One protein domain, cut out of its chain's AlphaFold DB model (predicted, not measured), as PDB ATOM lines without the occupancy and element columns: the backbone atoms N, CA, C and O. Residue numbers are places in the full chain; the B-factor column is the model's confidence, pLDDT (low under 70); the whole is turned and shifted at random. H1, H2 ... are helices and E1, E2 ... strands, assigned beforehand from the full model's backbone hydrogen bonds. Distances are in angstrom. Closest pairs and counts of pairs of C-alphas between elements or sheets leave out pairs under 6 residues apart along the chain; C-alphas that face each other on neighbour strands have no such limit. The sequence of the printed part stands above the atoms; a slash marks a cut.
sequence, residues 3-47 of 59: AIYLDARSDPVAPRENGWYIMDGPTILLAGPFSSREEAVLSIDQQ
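Overview. This is residues 3 to 47 of the 59 residues of an uncharacterized protein of Gluconacetobacter dulcium (UniProt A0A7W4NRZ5). A small, strongly twisted sheet of three strands, E1, E2 and E3, has one helix, H1, over one face. The loop of residues 7 to 18, between E1 and E2, reaches out toward one end of the longest axis, and the far end of H1 lies toward the other. The printed part has 45 residues, with three named strands and then one named helix along the chain, E1 E2 E3 H1; the sheet's order is E1 - E2 - E3, antiparallel throughout, and the class is mixed, helices and strands. The whole is compact, with a radius of gyration of the C-alphas of 9.6 A, and its C-alphas span 28 by 21 by 12 A, only just flat.

Arrangement. Look first at E2, residues 19 to 24, the inner strand of the sheet. Beside it runs the edge strand E1, residues 3 to 6, antiparallel at 124 degrees, with N 21 and O 4 within hydrogen-bond range at 2.8 A. The other edge strand is E3, residues 27 to 34, antiparallel to E2 at 157 degrees, where you find N 29 and O 22 at 2.9 A and N 34 and O 20 at 3.1 A. E3 bends by 61 degrees at residue 30. E1 and E2 form a hairpin, and so do E2 and E3; the three strands make a meander, each the antiparallel neighbour of the one before. Now turn to H1, residues 37 to 46, which is on one face of the sheet in two layers, a helix layer and a sheet layer, at a height over the sheet of 8.8 A. It lies over E2, and only just not over E1 and E3: dropped onto the local plane, 6 of its 10 C-alphas fall on E2, 2 on E1 and 2 on E3. On the local plane its line stands at 34 degrees to that of E2, slantwise to the strands. The closest C-alphas of E1 and H1 are those of Ala 3 and Ala 40, 5.7 A apart; for E2 and H1 they are those of Trp 20 and Arg 37, 5.9 A apart. In H1 every O i to N i+4 pair is within hydrogen-bond range.

Along the chain. Find C-alpha 3 at (-27.043, -3.412, -41.618), where E1 begins; it ends at residue 6. E2, residues 19 to 24, measures 16.3 A from first to last C-alpha, and E3, residues 27 to 34, 16.6 A. H1 runs 14.3 A from C-alpha 37 at (-27.654, 1.240, -36.925) to C-alpha 46 at (-39.431, -0.900, -44.834).

Size, cuts and confidence. The two C-alphas farthest apart are those of Arg 9 and Gln 46, at 28.7 A. The printed part has no cut; the link from E1 to E2 is long, with 12 residues, and those from E2 to E3 and from E3 to H1 are tight. The mean pLDDT of the printed part is 78.5, and it is under 70 at residues 14, 16, 31 to 32 and 47.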
ATOM      1  N   ALA A   3     -27.625  -4.723 -41.888       86.81
ATOM      2  CA  ALA A   3     -27.043  -3.412 -41.618       86.81
ATOM      3  C   ALA A   3     -25.630  -3.582 -41.052       86.81
ATOM      4  O   ALA A   3     -25.445  -4.248 -40.027       86.81
ATOM      5  N   ILE A   4     -24.646  -2.962 -41.695       85.62
ATOM      6  CA  ILE A   4     -23.252  -2.994 -41.256       85.62
ATOM      7  C   ILE A   4     -22.641  -1.596 -41.259       85.62
ATOM      8  O   ILE A   4     -23.053  -0.724 -42.020       85.62
ATOM      9  N   TYR A   5     -21.659  -1.385 -40.391       86.12
ATOM     10  CA  TYR A   5     -20.881  -0.156 -40.378       86.12
ATOM     11  C   TYR A   5     -19.679  -0.340 -41.300       86.12
ATOM     12  O   TYR A   5     -18.841  -1.203 -41.034       86.12
ATOM     13  N   LEU A   6     -19.628   0.438 -42.380       83.06
ATOM     14  CA  LEU A   6     -18.508   0.436 -43.314       83.06
ATOM     15  C   LEU A   6     -17.700   1.714 -43.109       83.06
ATOM     16  O   LEU A   6     -18.226   2.826 -43.188       83.06
ATOM     17  N   ASP A   7     -16.411   1.537 -42.859       78.31
ATOM     18  CA  ASP A   7     -15.427   2.608 -42.792       78.31
ATOM     19  C   ASP A   7     -14.377   2.444 -43.899       78.31
ATOM     20  O   ASP A   7     -14.308   1.419 -44.578       78.31
ATOM     21  N   ALA A   8     -13.499   3.432 -44.066       76.56
ATOM     22  CA  ALA A   8     -12.440   3.403 -45.083       76.56
ATOM     23  C   ALA A   8     -11.476   2.190 -44.999       76.56
ATOM     24  O   ALA A   8     -10.628   2.029 -45.876       76.56
ATOM     25  N   ARG A   9     -11.560   1.367 -43.945       75.62
ATOM     26  CA  ARG A   9     -10.760   0.152 -43.733       75.62
ATOM     27  C   ARG A   9     -11.539  -1.147 -43.951       75.62
ATOM     28  O   ARG A   9     -10.951  -2.218 -43.822       75.62
ATOM     29  N   SER A  10     -12.831  -1.061 -44.241       74.00
ATOM     30  CA  SER A  10     -13.695  -2.214 -44.483       74.00
ATOM     31  C   SER A  10     -13.476  -2.803 -45.888       74.00
ATOM     32  O   SER A  10     -13.074  -2.087 -46.804       74.00
ATOM     33  N   ASP A  11     -13.725  -4.106 -46.049       73.50
ATOM     34  CA  ASP A  11     -13.710  -4.820 -47.336       73.50
ATOM     35  C   ASP A  11     -15.101  -5.451 -47.570       73.50
ATOM     36  O   ASP A  11     -15.510  -6.292 -46.764       73.50
ATOM     37  N   PRO A  12     -15.864  -5.038 -48.604       73.00
ATOM     38  CA  PRO A  12     -15.514  -4.063 -49.644       73.00
ATOM     39  C   PRO A  12     -15.324  -2.636 -49.105       73.00
ATOM     40  O   PRO A  12     -15.925  -2.249 -48.103       73.00
ATOM     41  N   VAL A  13     -14.489  -1.853 -49.802       71.38
ATOM     42  CA  VAL A  13     -14.182  -0.458 -49.439       71.38
ATOM     43  C   VAL A  13     -15.468   0.356 -49.331       71.38
ATOM     44  O   VAL A  13     -16.225   0.470 -50.299       71.38
ATOM     45  N   ALA A  14     -15.689   0.938 -48.150       68.38
ATOM     46  CA  ALA A  14     -16.807   1.833 -47.900       68.38
ATOM     47  C   ALA A  14     -16.799   3.023 -48.876       68.38
ATOM     48  O   ALA A  14     -15.722   3.500 -49.262       68.38
ATOM     49  N   PRO A  15     -17.973   3.578 -49.228       70.69
ATOM     50  CA  PRO A  15     -18.048   4.894 -49.851       70.69
ATOM     51  C   PRO A  15     -17.300   5.942 -49.008       70.69
ATOM     52  O   PRO A  15     -17.037   5.743 -47.825       70.69
ATOM     53  N   ARG A  16     -16.959   7.093 -49.600       68.94
ATOM     54  CA  ARG A  16     -16.151   8.148 -48.942       68.94
ATOM     55  C   ARG A  16     -16.748   8.719 -47.644       68.94
ATOM     56  O   ARG A  16     -16.068   9.484 -46.963       68.94
ATOM     57  N   GLU A  17     -17.983   8.371 -47.315       73.62
ATOM     58  CA  GLU A  17     -18.696   8.791 -46.115       73.62
ATOM     59  C   GLU A  17     -18.740   7.619 -45.122       73.62
ATOM     60  O   GLU A  17     -19.248   6.547 -45.434       73.62
ATOM     61  N   ASN A  18     -18.194   7.792 -43.916       78.50
ATOM     62  CA  ASN A  18     -18.331   6.772 -42.872       78.50
ATOM     63  C   ASN A  18     -19.788   6.734 -42.392       78.50
ATOM     64  O   ASN A  18     -20.354   7.784 -42.085       78.50
ATOM     65  N   GLY A  19     -20.374   5.545 -42.268       85.50
ATOM     66  CA  GLY A  19     -21.776   5.411 -41.887       85.50
ATOM     67  C   GLY A  19     -22.241   3.964 -41.804       85.50
ATOM     68  O   GLY A  19     -21.481   3.023 -42.047       85.50
ATOM     69  N   TRP A  20     -23.506   3.788 -41.434       87.56
ATOM     70  CA  TRP A  20     -24.172   2.498 -41.574       87.56
ATOM     71  C   TRP A  20     -24.661   2.326 -43.010       87.56
ATOM     72  O   TRP A  20     -25.023   3.302 -43.659       87.56
ATOM     73  N   TYR A  21     -24.664   1.086 -43.495       86.31
ATOM     74  CA  TYR A  21     -25.014   0.715 -44.865       86.31
ATOM     75  C   TYR A  21     -25.788  -0.601 -44.895       86.31
ATOM     76  O   TYR A  21     -25.622  -1.443 -44.006       86.31
ATOM     77  N   ILE A  22     -26.606  -0.798 -45.936       86.25
ATOM     78  CA  ILE A  22     -27.316  -2.067 -46.151       86.25
ATOM     79  C   ILE A  22     -26.529  -2.919 -47.134       86.25
ATOM     80  O   ILE A  22     -26.357  -2.535 -48.293       86.25
ATOM     81  N   MET A  23     -26.097  -4.093 -46.681       83.12
ATOM     82  CA  MET A  23     -25.481  -5.098 -47.538       83.12
ATOM     83  C   MET A  23     -26.396  -6.288 -47.784       83.12
ATOM     84  O   MET A  23     -27.131  -6.732 -46.899       83.12
ATOM     85  N   ASP A  24     -26.272  -6.863 -48.971       82.75
ATOM     86  CA  ASP A  24     -26.763  -8.193 -49.296       82.75
ATOM     87  C   ASP A  24     -25.619  -9.020 -49.888       82.75
ATOM     88  O   ASP A  24     -25.127  -8.769 -50.990       82.75
ATOM     89  N   GLY A  25     -25.105  -9.948 -49.078       80.44
ATOM     90  CA  GLY A  25     -23.852 -10.634 -49.374       80.44
ATOM     91  C   GLY A  25     -22.677  -9.642 -49.492       80.44
ATOM     92  O   GLY A  25     -22.499  -8.824 -48.590       80.44
ATOM     93  N   PRO A  26     -21.867  -9.709 -50.567       79.00
ATOM     94  CA  PRO A  26     -20.742  -8.798 -50.803       79.00
ATOM     95  C   PRO A  26     -21.150  -7.462 -51.451       79.00
ATOM     96  O   PRO A  26     -20.282  -6.649 -51.767       79.00
ATOM     97  N   THR A  27     -22.444  -7.238 -51.698       79.12
ATOM     98  CA  THR A  27     -22.942  -6.074 -52.439       79.12
ATOM     99  C   THR A  27     -23.590  -5.068 -51.495       79.12
ATOM    100  O   THR A  27     -24.453  -5.419 -50.691       79.12
ATOM    101  N   ILE A  28     -23.224  -3.793 -51.634       79.88
ATOM    102  CA  ILE A  28     -23.912  -2.679 -50.971       79.88
ATOM    103  C   ILE A  28     -25.171  -2.363 -51.785       79.88
ATOM    104  O   ILE A  28     -25.070  -1.976 -52.947       79.88
ATOM    105  N   LEU A  29     -26.351  -2.548 -51.189       75.94
ATOM    106  CA  LEU A  29     -27.635  -2.289 -51.848       75.94
ATOM    107  C   LEU A  29     -28.053  -0.823 -51.739       75.94
ATOM    108  O   LEU A  29     -28.513  -0.238 -52.715       75.94
ATOM    109  N   LEU A  30     -27.878  -0.230 -50.555       71.88
ATOM    110  CA  LEU A  30     -28.208   1.169 -50.304       71.88
ATOM    111  C   LEU A  30     -26.964   1.913 -49.821       71.88
ATOM    112  O   LEU A  30     -26.465   1.673 -48.720       71.88
ATOM    113  N   ALA A  31     -26.470   2.810 -50.671       62.19
ATOM    114  CA  ALA A  31     -25.363   3.713 -50.382       62.19
ATOM    115  C   ALA A  31     -25.908   5.040 -49.832       62.19
ATOM    116  O   ALA A  31     -25.886   6.062 -50.512       62.19
ATOM    117  N   GLY A  32     -26.452   5.014 -48.621       63.00
ATOM    118  CA  GLY A  32     -26.758   6.220 -47.857       63.00
ATOM    119  C   GLY A  32     -26.056   6.099 -46.512       63.00
ATOM    120  O   GLY A  32     -26.265   5.072 -45.869       63.00
ATOM    121  N   PRO A  33     -25.210   7.059 -46.096       72.31
ATOM    122  CA  PRO A  33     -24.542   6.992 -44.805       72.31
ATOM    123  C   PRO A  33     -25.592   7.210 -43.717       72.31
ATOM    124  O   PRO A  33     -25.833   8.338 -43.286       72.31
ATOM    125  N   PHE A  34     -26.257   6.133 -43.300       84.31
ATOM    126  CA  PHE A  34     -27.228   6.235 -42.225       84.31
ATOM    127  C   PHE A  34     -26.503   6.701 -40.968       84.31
ATOM    128  O   PHE A  34     -25.376   6.272 -40.673       84.31
ATOM    129  N   SER A  35     -27.169   7.565 -40.212       82.06
ATOM    130  CA  SER A  35     -26.580   8.186 -39.025       82.06
ATOM    131  C   SER A  35     -26.392   7.178 -37.883       82.06
ATOM    132  O   SER A  35     -25.500   7.352 -37.053       82.06
ATOM    133  N   SER A  36     -27.191   6.101 -37.867       86.19
ATOM    134  CA  SER A  36     -27.208   5.067 -36.823       86.19
ATOM    135  C   SER A  36     -27.588   3.685 -37.368       86.19
ATOM    136  O   SER A  36     -28.209   3.563 -38.425       86.19
ATOM    137  N   ARG A  37     -27.281   2.629 -36.598       84.25
ATOM    138  CA  ARG A  37     -27.654   1.240 -36.925       84.25
ATOM    139  C   ARG A  37     -29.161   1.076 -37.030       84.25
ATOM    140  O   ARG A  37     -29.632   0.399 -37.934       84.25
ATOM    141  N   GLU A  38     -29.903   1.666 -36.098       86.81
ATOM    142  CA  GLU A  38     -31.362   1.591 -36.068       86.81
ATOM    143  C   GLU A  38     -31.987   2.143 -37.350       86.81
ATOM    144  O   GLU A  38     -32.896   1.525 -37.886       86.81
ATOM    145  N   GLU A  39     -31.463   3.252 -37.876       85.31
ATOM    146  CA  GLU A  39     -31.936   3.866 -39.121       85.31
ATOM    147  C   GLU A  39     -31.714   2.933 -40.320       85.31
ATOM    148  O   GLU A  39     -32.640   2.667 -41.082       85.31
ATOM    149  N   ALA A  40     -30.526   2.329 -40.408       85.00
ATOM    150  CA  ALA A  40     -30.221   1.322 -41.417       85.00
ATOM    151  C   ALA A  40     -31.137   0.083 -41.304       85.00
ATOM    152  O   ALA A  40     -31.663  -0.421 -42.294       85.00
ATOM    153  N   VAL A  41     -31.379  -0.414 -40.089       83.81
ATOM    154  CA  VAL A  41     -32.264  -1.570 -39.867       83.81
ATOM    155  C   VAL A  41     -33.718  -1.241 -40.217       83.81
ATOM    156  O   VAL A  41     -34.375  -2.053 -40.862       83.81
ATOM    157  N   LEU A  42     -34.204  -0.050 -39.861       84.50
ATOM    158  CA  LEU A  42     -35.537   0.432 -40.236       84.50
ATOM    159  C   LEU A  42     -35.710   0.533 -41.756       84.50
ATOM    160  O   LEU A  42     -36.812   0.333 -42.257       84.50
ATOM    161  N   SER A  43     -34.648   0.831 -42.508       80.38
ATOM    162  CA  SER A  43     -34.692   0.794 -43.974       80.38
ATOM    163  C   SER A  43     -34.795  -0.624 -44.539       80.38
ATOM    164  O   SER A  43     -35.460  -0.802 -45.552       80.38
ATOM    165  N   ILE A  44     -34.190  -1.629 -43.892       78.12
ATOM    166  CA  ILE A  44     -34.353  -3.042 -44.286       78.12
ATOM    167  C   ILE A  44     -35.794  -3.497 -44.056       78.12
ATOM    168  O   ILE A  44     -36.358  -4.170 -44.908       78.12
ATOM    169  N   ASP A  45     -36.377  -3.126 -42.915       76.69
ATOM    170  CA  ASP A  45     -37.745  -3.505 -42.543       76.69
ATOM    171  C   ASP A  45     -38.796  -2.874 -43.473       76.69
ATOM    172  O   ASP A  45     -39.770  -3.519 -43.849       76.69
ATOM    173  N   GLN A  46     -38.557  -1.631 -43.909       70.44
ATOM    174  CA  GLN A  46     -39.431  -0.900 -44.834       70.44
ATOM    175  C   GLN A  46     -39.209  -1.233 -46.312       70.44
ATOM    176  O   GLN A  46     -40.024  -0.845 -47.148       70.44
ATOM    177  N   GLN A  47     -38.128  -1.935 -46.662       63.97
ATOM    178  CA  GLN A  47     -38.015  -2.572 -47.969       63.97
ATOM    179  C   GLN A  47     -38.937  -3.798 -47.966       63.97
ATOM    180  O   GLN A  47     -38.500  -4.943 -47.854       63.97
TER     181      GLN A  47